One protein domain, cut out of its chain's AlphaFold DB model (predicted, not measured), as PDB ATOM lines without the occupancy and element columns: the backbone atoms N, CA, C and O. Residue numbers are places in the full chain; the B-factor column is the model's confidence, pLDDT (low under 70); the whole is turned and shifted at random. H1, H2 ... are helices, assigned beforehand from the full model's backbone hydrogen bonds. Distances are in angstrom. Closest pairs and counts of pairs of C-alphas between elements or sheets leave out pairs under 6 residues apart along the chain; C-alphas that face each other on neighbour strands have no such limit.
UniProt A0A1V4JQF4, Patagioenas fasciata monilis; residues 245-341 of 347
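AT A GLANCE: This is residues 245 to 341 of the 347 residues of a protein of Patagioenas fasciata monilis (UniProt A0A1V4JQF4). Two long helices, H3 and H4, fold back as a hairpin along the longest axis; a shorter helical hairpin, H1 and H2, packs across its half away from the H3 to H4 link. The printed part has 97 residues, four helices in the order H1 H2 H3 H4 and no named strand: all helix, compact with a radius of gyration of the C-alphas of 14.4 A, spanning 48 by 25 by 18 A.

IN THESE COORDINATES: Find C-alpha 245 at (20.816, -34.750, -51.335), where H1, residues 245 to 261, begins. H2 is residues 266 to 277. H3, residues 283 to 310, runs 40.6 A; H4, residues 316 to 341, runs 37.9 A to C-alpha 341 at (41.146, -42.601, -56.404).

HOW THE PARTS SIT: Look at Ala 249 and Val 293, the closest C-alphas of H1 and H3, 4.4 A apart: these helices touch at a steep tilt of 56 degrees. H3 and H4 touch at a shallow tilt of 24 degrees, opposite ways, closest at C-alphas 308 and 319, 5.7 A. In each helix every O i to N i+4 pair is within hydrogen-bond range.

THE WHOLE: The printed part has no cut, and its three links are tight. Residues 311 to 317 have pLDDT under 70.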
ATOM      1  N   ALA A 245      19.367 -34.622 -51.525       94.62
ATOM      2  CA  ALA A 245      20.816 -34.750 -51.335       94.62
ATOM      3  C   ALA A 245      21.250 -34.651 -49.861       94.62
ATOM      4  O   ALA A 245      22.088 -35.433 -49.420       94.62
ATOM      5  N   VAL A 246      20.652 -33.742 -49.082       95.31
ATOM      6  CA  VAL A 246      20.993 -33.547 -47.660       95.31
ATOM      7  C   VAL A 246      20.559 -34.739 -46.796       95.31
ATOM      8  O   VAL A 246      21.341 -35.214 -45.975       95.31
ATOM      9  N   GLU A 247      19.340 -35.258 -46.996       94.94
ATOM     10  CA  GLU A 247      18.839 -36.463 -46.303       94.94
ATOM     11  C   GLU A 247      19.747 -37.664 -46.605       94.94
ATOM     12  O   GLU A 247      20.199 -38.362 -45.696       94.94
ATOM     13  N   LEU A 248      20.093 -37.848 -47.882       96.56
ATOM     14  CA  LEU A 248      20.998 -38.902 -48.324       96.56
ATOM     15  C   LEU A 248      22.403 -38.774 -47.752       96.56
ATOM     16  O   LEU A 248      22.991 -39.780 -47.366       96.56
ATOM     17  N   ALA A 249      22.944 -37.561 -47.699       97.94
ATOM     18  CA  ALA A 249      24.265 -37.316 -47.148       97.94
ATOM     19  C   ALA A 249      24.333 -37.712 -45.671       97.94
ATOM     20  O   ALA A 249      25.249 -38.426 -45.266       97.94
ATOM     21  N   ARG A 250      23.317 -37.337 -44.883       97.69
ATOM     22  CA  ARG A 250      23.203 -37.774 -43.484       97.69
ATOM     23  C   ARG A 250      23.133 -39.298 -43.395       97.69
ATOM     24  O   ARG A 250      23.864 -39.885 -42.604       97.69
ATOM     25  N   LEU A 251      22.324 -39.948 -44.234       97.88
ATOM     26  CA  LEU A 251      22.238 -41.409 -44.257       97.88
ATOM     27  C   LEU A 251      23.586 -42.072 -44.598       97.88
ATOM     28  O   LEU A 251      23.933 -43.056 -43.957       97.88
ATOM     29  N   VAL A 252      24.371 -41.535 -45.541       98.25
ATOM     30  CA  VAL A 252      25.729 -42.035 -45.848       98.25
ATOM     31  C   VAL A 252      26.635 -41.980 -44.618       98.25
ATOM     32  O   VAL A 252      27.318 -42.962 -44.331       98.25
ATOM     33  N   VAL A 253      26.608 -40.877 -43.866       98.44
ATOM     34  CA  VAL A 253      27.391 -40.753 -42.627       98.44
ATOM     35  C   VAL A 253      26.962 -41.798 -41.599       98.44
ATOM     36  O   VAL A 253      27.813 -42.452 -41.003       98.44
ATOM     37  N   PHE A 254      25.657 -42.030 -41.430       98.12
ATOM     38  CA  PHE A 254      25.170 -43.068 -40.517       98.12
ATOM     39  C   PHE A 254      25.468 -44.492 -41.004       98.12
ATOM     40  O   PHE A 254      25.730 -45.359 -40.176       98.12
ATOM     41  N   LEU A 255      25.502 -44.750 -42.317       98.31
ATOM     42  CA  LEU A 255      25.988 -46.025 -42.858       98.31
ATOM     43  C   LEU A 255      27.465 -46.236 -42.503       98.31
ATOM     44  O   LEU A 255      27.816 -47.308 -42.021       98.31
ATOM     45  N   ALA A 256      28.311 -45.214 -42.671       98.38
ATOM     46  CA  ALA A 256      29.718 -45.273 -42.273       98.38
ATOM     47  C   ALA A 256      29.876 -45.472 -40.753       98.38
ATOM     48  O   ALA A 256      30.662 -46.312 -40.323       98.38
ATOM     49  N   LEU A 257      29.086 -44.763 -39.940       97.56
ATOM     50  CA  LEU A 257      29.087 -44.912 -38.483       97.56
ATOM     51  C   LEU A 257      28.718 -46.336 -38.053       97.56
ATOM     52  O   LEU A 257      29.394 -46.910 -37.204       97.56
ATOM     53  N   VAL A 258      27.669 -46.918 -38.641       97.06
ATOM     54  CA  VAL A 258      27.280 -48.306 -38.359       97.06
ATOM     55  C   VAL A 258      28.360 -49.275 -38.840       97.06
ATOM     56  O   VAL A 258      28.640 -50.245 -38.142       97.06
ATOM     57  N   CYS A 259      29.021 -49.011 -39.973       97.19
ATOM     58  CA  CYS A 259      30.157 -49.828 -40.397       97.19
ATOM     59  C   CYS A 259      31.304 -49.816 -39.387       97.19
ATOM     60  O   CYS A 259      31.867 -50.870 -39.113       97.19
ATOM     61  N   GLU A 260      31.615 -48.661 -38.805       96.50
ATOM     62  CA  GLU A 260      32.637 -48.551 -37.765       96.50
ATOM     63  C   GLU A 260      32.217 -49.260 -36.466       96.50
ATOM     64  O   GLU A 260      32.980 -50.058 -35.927       96.50
ATOM     65  N   LYS A 261      30.998 -49.004 -35.972       94.56
ATOM     66  CA  LYS A 261      30.499 -49.558 -34.699       94.56
ATOM     67  C   LYS A 261      30.326 -51.077 -34.735       94.56
ATOM     68  O   LYS A 261      30.730 -51.768 -33.804       94.56
ATOM     69  N   ASP A 262      29.732 -51.586 -35.809       93.88
ATOM     70  CA  ASP A 262      29.361 -52.997 -35.939       93.88
ATOM     71  C   ASP A 262      30.423 -53.796 -36.733       93.88
ATOM     72  O   ASP A 262      30.214 -54.964 -37.057       93.88
ATOM     73  N   LEU A 263      31.574 -53.178 -37.036       93.00
ATOM     74  CA  LEU A 263      32.715 -53.774 -37.747       93.00
ATOM     75  C   LEU A 263      32.376 -54.294 -39.160       93.00
ATOM     76  O   LEU A 263      32.936 -55.292 -39.624       93.00
ATOM     77  N   TYR A 264      31.483 -53.604 -39.875       93.12
ATOM     78  CA  TYR A 264      31.259 -53.854 -41.300       93.12
ATOM     79  C   TYR A 264      32.344 -53.205 -42.173       93.12
ATOM     80  O   TYR A 264      33.083 -52.307 -41.775       93.12
ATOM     81  N   CYS A 265      32.432 -53.656 -43.423       93.88
ATOM     82  CA  CYS A 265      33.434 -53.178 -44.369       93.88
ATOM     83  C   CYS A 265      33.167 -51.724 -44.808       93.88
ATOM     84  O   CYS A 265      32.195 -51.464 -45.511       93.88
ATOM     85  N   MET A 266      34.056 -50.783 -44.472       96.81
ATOM     86  CA  MET A 266      33.917 -49.370 -44.868       96.81
ATOM     87  C   MET A 266      33.959 -49.155 -46.396       96.81
ATOM     88  O   MET A 266      33.249 -48.301 -46.925       96.81
ATOM     89  N   ASP A 267      34.720 -49.979 -47.128       95.75
ATOM     90  CA  ASP A 267      34.752 -49.978 -48.602       95.75
ATOM     91  C   ASP A 267      33.350 -50.187 -49.201       95.75
ATOM     92  O   ASP A 267      33.011 -49.598 -50.231       95.75
ATOM     93  N   TRP A 268      32.488 -50.954 -48.525       96.38
ATOM     94  CA  TRP A 268      31.098 -51.113 -48.938       96.38
ATOM     95  C   TRP A 268      30.323 -49.791 -48.877       96.38
ATOM     96  O   TRP A 268      29.633 -49.457 -49.842       96.38
ATOM     97  N   ALA A 269      30.458 -49.021 -47.790       97.25
ATOM     98  CA  ALA A 269      29.753 -47.749 -47.617       97.25
ATOM     99  C   ALA A 269      30.191 -46.722 -48.673       97.25
ATOM    100  O   ALA A 269      29.351 -46.072 -49.303       97.25
ATOM    101  N   VAL A 270      31.499 -46.646 -48.951       97.12
ATOM    102  CA  VAL A 270      32.046 -45.777 -50.005       97.12
ATOM    103  C   VAL A 270      31.548 -46.197 -51.388       97.12
ATOM    104  O   VAL A 270      31.076 -45.355 -52.157       97.12
ATOM    105  N   LYS A 271      31.573 -47.495 -51.712       96.31
ATOM    106  CA  LYS A 271      31.033 -48.008 -52.983       96.31
ATOM    107  C   LYS A 271      29.534 -47.760 -53.120       96.31
ATOM    108  O   LYS A 271      29.069 -47.474 -54.225       96.31
ATOM    109  N   MET A 272      28.773 -47.859 -52.031       97.62
ATOM    110  CA  MET A 272      27.345 -47.549 -52.024       97.62
ATOM    111  C   MET A 272      27.109 -46.068 -52.335       97.62
ATOM    112  O   MET A 272      26.379 -45.756 -53.276       97.62
ATOM    113  N   MET A 273      27.801 -45.160 -51.638       96.88
ATOM    114  CA  MET A 273      27.754 -43.723 -51.925       96.88
ATOM    115  C   MET A 273      28.134 -43.434 -53.385       96.88
ATOM    116  O   MET A 273      27.425 -42.688 -54.055       96.88
ATOM    117  N   GLN A 274      29.199 -44.039 -53.922       95.56
ATOM    118  CA  GLN A 274      29.595 -43.847 -55.324       95.56
ATOM    119  C   GLN A 274      28.508 -44.295 -56.308       95.56
ATOM    120  O   GLN A 274      28.271 -43.622 -57.313       95.56
ATOM    121  N   LYS A 275      27.840 -45.423 -56.040       96.19
ATOM    122  CA  LYS A 275      26.718 -45.894 -56.862       96.19
ATOM    123  C   LYS A 275      25.550 -44.913 -56.824       96.19
ATOM    124  O   LYS A 275      25.029 -44.581 -57.882       96.19
ATOM    125  N   VAL A 276      25.180 -44.421 -55.642       96.50
ATOM    126  CA  VAL A 276      24.105 -43.427 -55.473       96.50
ATOM    127  C   VAL A 276      24.481 -42.095 -56.124       96.50
ATOM    128  O   VAL A 276      23.660 -41.495 -56.807       96.50
ATOM    129  N   CYS A 277      25.741 -41.668 -56.021       95.69
ATOM    130  CA  CYS A 277      26.238 -40.455 -56.667       95.69
ATOM    131  C   CYS A 277      26.031 -40.497 -58.194       95.69
ATOM    132  O   CYS A 277      25.634 -39.508 -58.805       95.69
ATOM    133  N   LYS A 278      26.196 -41.666 -58.827       95.38
ATOM    134  CA  LYS A 278      25.953 -41.841 -60.271       95.38
ATOM    135  C   LYS A 278      24.478 -41.725 -60.679       95.38
ATOM    136  O   LYS A 278      24.225 -41.554 -61.867       95.38
ATOM    137  N   VAL A 279      23.536 -41.808 -59.734       96.19
ATOM    138  CA  VAL A 279      22.094 -41.633 -59.992       96.19
ATOM    139  C   VAL A 279      21.755 -40.165 -60.262       96.19
ATOM    140  O   VAL A 279      20.842 -39.887 -61.034       96.19
ATOM    141  N   PHE A 280      22.507 -39.221 -59.688       93.81
ATOM    142  CA  PHE A 280      22.337 -37.801 -59.995       93.81
ATOM    143  C   PHE A 280      22.696 -37.515 -61.457       93.81
ATOM    144  O   PHE A 280      23.712 -38.000 -61.984       93.81
ATOM    145  N   SER A 281      21.853 -36.716 -62.109       90.50
ATOM    146  CA  SER A 281      21.873 -36.531 -63.561       90.50
ATOM    147  C   SER A 281      22.993 -35.594 -63.986       90.50
ATOM    148  O   SER A 281      23.656 -35.838 -64.995       90.50
ATOM    149  N   THR A 282      23.245 -34.541 -63.204       93.50
ATOM    150  CA  THR A 282      24.223 -33.508 -63.563       93.50
ATOM    151  C   THR A 282      25.500 -33.585 -62.718       93.50
ATOM    152  O   THR A 282      25.457 -33.966 -61.546       93.50
ATOM    153  N   PRO A 283      26.667 -33.179 -63.258       93.31
ATOM    154  CA  PRO A 283      27.887 -33.034 -62.460       93.31
ATOM    155  C   PRO A 283      27.723 -32.068 -61.276       93.31
ATOM    156  O   PRO A 283      28.317 -32.284 -60.224       93.31
ATOM    157  N   GLY A 284      26.890 -31.030 -61.428       94.69
ATOM    158  CA  GLY A 284      26.579 -30.079 -60.360       94.69
ATOM    159  C   GLY A 284      25.859 -30.734 -59.179       94.69
ATOM    160  O   GLY A 284      26.287 -30.563 -58.043       94.69
ATOM    161  N   GLU A 285      24.830 -31.546 -59.441       94.56
ATOM    162  CA  GLU A 285      24.123 -32.320 -58.406       94.56
ATOM    163  C   GLU A 285      25.050 -33.307 -57.692       94.56
ATOM    164  O   GLU A 285      24.999 -33.437 -56.471       94.56
ATOM    165  N   ARG A 286      25.935 -33.975 -58.444       95.12
ATOM    166  CA  ARG A 286      26.932 -34.900 -57.884       95.12
ATOM    167  C   ARG A 286      27.880 -34.188 -56.929       95.12
ATOM    168  O   ARG A 286      28.077 -34.650 -55.809       95.12
ATOM    169  N   ASN A 287      28.426 -33.049 -57.351       95.12
ATOM    170  CA  ASN A 287      29.315 -32.245 -56.518       95.12
ATOM    171  C   ASN A 287      28.589 -31.711 -55.279       95.12
ATOM    172  O   ASN A 287      29.139 -31.763 -54.183       95.12
ATOM    173  N   HIS A 288      27.342 -31.260 -55.438       96.25
ATOM    174  CA  HIS A 288      26.513 -30.821 -54.321       96.25
ATOM    175  C   HIS A 288      26.284 -31.949 -53.306       96.25
ATOM    176  O   HIS A 288      26.495 -31.747 -52.115       96.25
ATOM    177  N   PHE A 289      25.928 -33.153 -53.765       97.38
ATOM    178  CA  PHE A 289      25.748 -34.314 -52.894       97.38
ATOM    179  C   PHE A 289      27.026 -34.673 -52.124       97.38
ATOM    180  O   PHE A 289      26.966 -34.865 -50.912       97.38
ATOM    181  N   LEU A 290      28.182 -34.714 -52.796       96.38
ATOM    182  CA  LEU A 290      29.465 -34.986 -52.138       96.38
ATOM    183  C   LEU A 290      29.799 -33.921 -51.085       96.38
ATOM    184  O   LEU A 290      30.188 -34.259 -49.971       96.38
ATOM    185  N   GLN A 291      29.563 -32.643 -51.389       96.94
ATOM    186  CA  GLN A 291      29.732 -31.564 -50.416       96.94
ATOM    187  C   GLN A 291      28.778 -31.716 -49.221       96.94
ATOM    188  O   GLN A 291      29.163 -31.462 -48.081       96.94
ATOM    189  N   CYS A 292      27.537 -32.155 -49.451       97.94
ATOM    190  CA  CYS A 292      26.603 -32.451 -48.371       97.94
ATOM    191  C   CYS A 292      27.101 -33.584 -47.466       97.94
ATOM    192  O   CYS A 292      26.857 -33.505 -46.265       97.94
ATOM    193  N   VAL A 293      27.786 -34.607 -47.996       97.94
ATOM    194  CA  VAL A 293      28.371 -35.699 -47.189       97.94
ATOM    195  C   VAL A 293      29.450 -35.158 -46.252       97.94
ATOM    196  O   VAL A 293      29.383 -35.412 -45.050       97.94
ATOM    197  N   GLU A 294      30.373 -34.342 -46.762       97.25
ATOM    198  CA  GLU A 294      31.416 -33.705 -45.941       97.25
ATOM    199  C   GLU A 294      30.828 -32.813 -44.852       97.25
ATOM    200  O   GLU A 294      31.163 -32.922 -43.670       97.25
ATOM    201  N   ASN A 295      29.871 -31.971 -45.242       97.62
ATOM    202  CA  ASN A 295      29.165 -31.120 -44.301       97.62
ATOM    203  C   ASN A 295      28.410 -31.958 -43.261       97.62
ATOM    204  O   ASN A 295      28.360 -31.572 -42.099       97.62
ATOM    205  N   ALA A 296      27.814 -33.093 -43.633       98.06
ATOM    206  CA  ALA A 296      27.094 -33.950 -42.697       98.06
ATOM    207  C   ALA A 296      28.030 -34.575 -41.649       98.06
ATOM    208  O   ALA A 296      27.665 -34.588 -40.474       98.06
ATOM    209  N   PHE A 297      29.232 -35.026 -42.035       97.94
ATOM    210  CA  PHE A 297      30.248 -35.467 -41.072       97.94
ATOM    211  C   PHE A 297      30.623 -34.334 -40.116       97.94
ATOM    212  O   PHE A 297      30.568 -34.520 -38.903       97.94
ATOM    213  N   ALA A 298      30.948 -33.154 -40.652       97.06
ATOM    214  CA  ALA A 298      31.351 -32.005 -39.847       97.06
ATOM    215  C   ALA A 298      30.269 -31.599 -38.832       97.06
ATOM    216  O   ALA A 298      30.569 -31.459 -37.647       97.06
ATOM    217  N   HIS A 299      29.010 -31.468 -39.266       96.75
ATOM    218  CA  HIS A 299      27.905 -31.110 -38.373       96.75
ATOM    219  C   HIS A 299      27.684 -32.167 -37.288       96.75
ATOM    220  O   HIS A 299      27.633 -31.816 -36.117       96.75
ATOM    221  N   LEU A 300      27.631 -33.458 -37.640       95.06
ATOM    222  CA  LEU A 300      27.401 -34.517 -36.651       95.06
ATOM    223  C   LEU A 300      28.539 -34.618 -35.621       95.06
ATOM    224  O   LEU A 300      28.281 -34.884 -34.446       95.06
ATOM    225  N   ILE A 301      29.790 -34.390 -36.037       95.25
ATOM    226  CA  ILE A 301      30.946 -34.364 -35.127       95.25
ATOM    227  C   ILE A 301      30.839 -33.180 -34.175       95.25
ATOM    228  O   ILE A 301      31.031 -33.356 -32.976       95.25
ATOM    229  N   MET A 302      30.503 -31.996 -34.690       94.44
ATOM    230  CA  MET A 302      30.338 -30.799 -33.868       94.44
ATOM    231  C   MET A 302      29.169 -30.931 -32.888       94.44
ATOM    232  O   MET A 302      29.345 -30.607 -31.715       94.44
ATOM    233  N   ASP A 303      28.029 -31.469 -33.325       92.12
ATOM    234  CA  ASP A 303      26.864 -31.718 -32.469       92.12
ATOM    235  C   ASP A 303      27.222 -32.686 -31.328       92.12
ATOM    236  O   ASP A 303      26.942 -32.421 -30.157       92.12
ATOM    237  N   THR A 304      27.912 -33.787 -31.649       90.00
ATOM    238  CA  THR A 304      28.334 -34.780 -30.646       90.00
ATOM    239  C   THR A 304      29.404 -34.216 -29.707       90.00
ATOM    240  O   THR A 304      29.353 -34.443 -28.502       90.00
ATOM    241  N   LEU A 305      30.357 -33.435 -30.227       91.19
ATOM    242  CA  LEU A 305      31.369 -32.752 -29.420       91.19
ATOM    243  C   LEU A 305      30.724 -31.760 -28.448       91.19
ATOM    244  O   LEU A 305      31.106 -31.710 -27.282       91.19
ATOM    245  N   GLN A 306      29.733 -30.994 -28.902       89.62
ATOM    246  CA  GLN A 306      29.003 -30.064 -28.050       89.62
ATOM    247  C   GLN A 306      28.252 -30.798 -26.932       89.62
ATOM    248  O   GLN A 306      28.304 -30.348 -25.788       89.62
ATOM    249  N   ALA A 307      27.623 -31.940 -27.235       87.19
ATOM    250  CA  ALA A 307      26.976 -32.782 -26.231       87.19
ATOM    251  C   ALA A 307      27.976 -33.265 -25.163       87.19
ATOM    252  O   ALA A 307      27.727 -33.101 -23.969       87.19
ATOM    253  N   VAL A 308      29.155 -33.747 -25.580       87.19
ATOM    254  CA  VAL A 308      30.243 -34.151 -24.667       87.19
ATOM    255  C   VAL A 308      30.699 -32.987 -23.781       87.19
ATOM    256  O   VAL A 308      30.863 -33.154 -22.576       87.19
ATOM    257  N   LEU A 309      30.883 -31.792 -24.352       86.69
ATOM    258  CA  LEU A 309      31.341 -30.612 -23.608       86.69
ATOM    259  C   LEU A 309      30.288 -30.055 -22.640       86.69
ATOM    260  O   LEU A 309      30.653 -29.396 -21.668       86.69
ATOM    261  N   SER A 310      28.998 -30.296 -22.892       83.31
ATOM    262  CA  SER A 310      27.913 -29.832 -22.020       83.31
ATOM    263  C   SER A 310      27.769 -30.611 -20.704       83.31
ATOM    264  O   SER A 310      27.091 -30.116 -19.806       83.31
ATOM    265  N   GLY A 311      28.462 -31.749 -20.547       67.00
ATOM    266  CA  GLY A 311      28.649 -32.425 -19.255       67.00
ATOM    267  C   GLY A 311      27.362 -32.912 -18.587       67.00
ATOM    268  O   GLY A 311      27.152 -32.653 -17.397       67.00
ATOM    269  N   ASP A 312      26.483 -33.588 -19.337       59.16
ATOM    270  CA  ASP A 312      25.322 -34.257 -18.744       59.16
ATOM    271  C   ASP A 312      25.789 -35.559 -18.066       59.16
ATOM    272  O   ASP A 312      26.158 -36.540 -18.718       59.16
ATOM    273  N   ARG A 313      25.867 -35.519 -16.729       54.91
ATOM    274  CA  ARG A 313      26.702 -36.396 -15.877       54.91
ATOM    275  C   ARG A 313      26.362 -37.892 -15.909       54.91
ATOM    276  O   ARG A 313      27.136 -38.679 -15.374       54.91
ATOM    277  N   ASP A 314      25.249 -38.282 -16.524       54.28
ATOM    278  CA  ASP A 314      24.825 -39.684 -16.642       54.28
ATOM    279  C   ASP A 314      25.127 -40.300 -18.035       54.28
ATOM    280  O   ASP A 314      25.021 -41.516 -18.193       54.28
ATOM    281  N   GLU A 315      25.565 -39.506 -19.032       55.47
ATOM    282  CA  GLU A 315      25.823 -39.957 -20.422       55.47
ATOM    283  C   GLU A 315      27.256 -39.691 -20.947       55.47
ATOM    284  O   GLU A 315      27.541 -39.956 -22.123       55.47
ATOM    285  N   GLU A 316      28.177 -39.193 -20.112       57.34
ATOM    286  CA  GLU A 316      29.523 -38.752 -20.538       57.34
ATOM    287  C   GLU A 316      30.325 -39.854 -21.262       57.34
ATOM    288  O   GLU A 316      30.874 -39.615 -22.343       57.34
ATOM    289  N   ASP A 317      30.313 -41.088 -20.742       62.53
ATOM    290  CA  ASP A 317      31.042 -42.220 -21.337       62.53
ATOM    291  C   ASP A 317      30.457 -42.651 -22.693       62.53
ATOM    292  O   ASP A 317      31.193 -42.996 -23.624       62.53
ATOM    293  N   SER A 318      29.128 -42.610 -22.840       75.25
ATOM    294  CA  SER A 318      28.456 -42.987 -24.092       75.25
ATOM    295  C   SER A 318      28.646 -41.922 -25.170       75.25
ATOM    296  O   SER A 318      28.912 -42.245 -26.331       75.25
ATOM    297  N   SER A 319      28.563 -40.650 -24.784       79.81
ATOM    298  CA  SER A 319      28.721 -39.513 -25.690       79.81
ATOM    299  C   SER A 319      30.144 -39.425 -26.238       79.81
ATOM    300  O   SER A 319      30.332 -39.264 -27.447       79.81
ATOM    301  N   PHE A 320      31.154 -39.617 -25.383       86.19
ATOM    302  CA  PHE A 320      32.548 -39.637 -25.819       86.19
ATOM    303  C   PHE A 320      32.840 -40.821 -26.747       86.19
ATOM    304  O   PHE A 320      33.483 -40.657 -27.785       86.19
ATOM    305  N   LEU A 321      32.317 -42.011 -26.428       88.94
ATOM    306  CA  LEU A 321      32.470 -43.188 -27.280       88.94
ATOM    307  C   LEU A 321      31.792 -43.000 -28.648       88.94
ATOM    308  O   LEU A 321      32.356 -43.369 -29.679       88.94
ATOM    309  N   ASN A 322      30.611 -42.377 -28.686       89.94
ATOM    310  CA  ASN A 322      29.937 -42.031 -29.939       89.94
ATOM    311  C   ASN A 322      30.764 -41.053 -30.782       89.94
ATOM    312  O   ASN A 322      30.905 -41.271 -31.988       89.94
ATOM    313  N   LEU A 323      31.355 -40.024 -30.163       93.56
ATOM    314  CA  LEU A 323      32.254 -39.092 -30.846       93.56
ATOM    315  C   LEU A 323      33.477 -39.820 -31.419       93.56
ATOM    316  O   LEU A 323      33.819 -39.624 -32.585       93.56
ATOM    317  N   PHE A 324      34.098 -40.699 -30.629       94.50
ATOM    318  CA  PHE A 324      35.229 -41.521 -31.062       94.50
ATOM    319  C   PHE A 324      34.884 -42.360 -32.301       94.50
ATOM    320  O   PHE A 324      35.612 -42.325 -33.295       94.50
ATOM    321  N   HIS A 325      33.748 -43.064 -32.282       95.69
ATOM    322  CA  HIS A 325      33.298 -43.844 -33.435       95.69
ATOM    323  C   HIS A 325      33.018 -42.971 -34.657       95.69
ATOM    324  O   HIS A 325      33.327 -43.378 -35.772       95.69
ATOM    325  N   LEU A 326      32.467 -41.771 -34.479       96.50
ATOM    326  CA  LEU A 326      32.164 -40.885 -35.598       96.50
ATOM    327  C   LEU A 326      33.431 -40.328 -36.263       96.50
ATOM    328  O   LEU A 326      33.518 -40.310 -37.492       96.50
ATOM    329  N   VAL A 327      34.434 -39.941 -35.470       97.19
ATOM    330  CA  VAL A 327      35.739 -39.489 -35.982       97.19
ATOM    331  C   VAL A 327      36.458 -40.626 -36.714       97.19
ATOM    332  O   VAL A 327      36.975 -40.420 -37.815       97.19
ATOM    333  N   ASN A 328      36.442 -41.847 -36.167       97.50
ATOM    334  CA  ASN A 328      37.021 -43.008 -36.848       97.50
ATOM    335  C   ASN A 328      36.262 -43.370 -38.125       97.50
ATOM    336  O   ASN A 328      36.896 -43.637 -39.146       97.50
ATOM    337  N   ALA A 329      34.927 -43.321 -38.102       97.88
ATOM    338  CA  ALA A 329      34.106 -43.538 -39.286       97.88
ATOM    339  C   ALA A 329      34.468 -42.535 -40.389       97.88
ATOM    340  O   ALA A 329      34.682 -42.949 -41.527       97.88
ATOM    341  N   GLN A 330      34.627 -41.246 -40.059       97.88
ATOM    342  CA  GLN A 330      35.082 -40.232 -41.015       97.88
ATOM    343  C   GLN A 330      36.471 -40.574 -41.572       97.88
ATOM    344  O   GLN A 330      36.648 -40.600 -42.791       97.88
ATOM    345  N   ALA A 331      37.453 -40.860 -40.712       97.69
ATOM    346  CA  ALA A 331      38.822 -41.156 -41.136       97.69
ATOM    347  C   ALA A 331      38.893 -42.400 -42.039       97.69
ATOM    348  O   ALA A 331      39.516 -42.372 -43.104       97.69
ATOM    349  N   ASN A 332      38.216 -43.483 -41.651       97.44
ATOM    350  CA  ASN A 332      38.168 -44.723 -42.421       97.44
ATOM    351  C   ASN A 332      37.419 -44.545 -43.746       97.44
ATOM    352  O   ASN A 332      37.876 -45.058 -44.767       97.44
ATOM    353  N   PHE A 333      36.320 -43.790 -43.763       98.00
ATOM    354  CA  PHE A 333      35.573 -43.484 -44.983       98.00
ATOM    355  C   PHE A 333      36.437 -42.727 -46.004       98.00
ATOM    356  O   PHE A 333      36.530 -43.122 -47.167       98.00
ATOM    357  N   HIS A 334      37.153 -41.694 -45.557       96.81
ATOM    358  CA  HIS A 334      38.053 -40.914 -46.409       96.81
ATOM    359  C   HIS A 334      39.268 -41.706 -46.885       96.81
ATOM    360  O   HIS A 334      39.673 -41.583 -48.042       96.81
ATOM    361  N   LYS A 335      39.833 -42.557 -46.022       96.75
ATOM    362  CA  LYS A 335      40.912 -43.478 -46.392       96.75
ATOM    363  C   LYS A 335      40.496 -44.379 -47.560       96.75
ATOM    364  O   LYS A 335      41.258 -44.519 -48.514       96.75
ATOM    365  N   GLU A 336      39.289 -44.945 -47.521       96.50
ATOM    366  CA  GLU A 336      38.772 -45.780 -48.614       96.50
ATOM    367  C   GLU A 336      38.513 -44.973 -49.898       96.50
ATOM    368  O   GLU A 336      38.810 -45.449 -50.996       96.50
ATOM    369  N   ILE A 337      38.046 -43.721 -49.795       94.31
ATOM    370  CA  ILE A 337      37.941 -42.821 -50.958       94.31
ATOM    371  C   ILE A 337      39.315 -42.603 -51.605       94.31
ATOM    372  O   ILE A 337      39.443 -42.776 -52.819       94.31
ATOM    373  N   LEU A 338      40.338 -42.259 -50.814       93.81
ATOM    374  CA  LEU A 338      41.707 -42.051 -51.301       93.81
ATOM    375  C   LEU A 338      42.274 -43.315 -51.955       93.81
ATOM    376  O   LEU A 338      42.904 -43.257 -53.010       93.81
ATOM    377  N   TYR A 339      42.012 -44.479 -51.369       91.38
ATOM    378  CA  TYR A 339      42.452 -45.748 -51.935       91.38
ATOM    379  C   TYR A 339      41.830 -46.015 -53.317       91.38
ATOM    380  O   TYR A 339      42.519 -46.447 -54.246       91.38
ATOM    381  N   LEU A 340      40.540 -45.709 -53.496       87.88
ATOM    382  CA  LEU A 340      39.850 -45.860 -54.781       87.88
ATOM    383  C   LEU A 340      40.336 -44.856 -55.839       87.88
ATOM    384  O   LEU A 340      40.492 -45.227 -57.009       87.88
ATOM    385  N   THR A 341      40.608 -43.603 -55.465       86.38
ATOM    386  CA  THR A 341      41.146 -42.601 -56.404       86.38
ATOM    387  C   THR A 341      42.571 -42.949 -56.841       86.38
ATOM    388  O   THR A 341      42.889 -42.865 -58.028       86.38
TER     389      THR A 341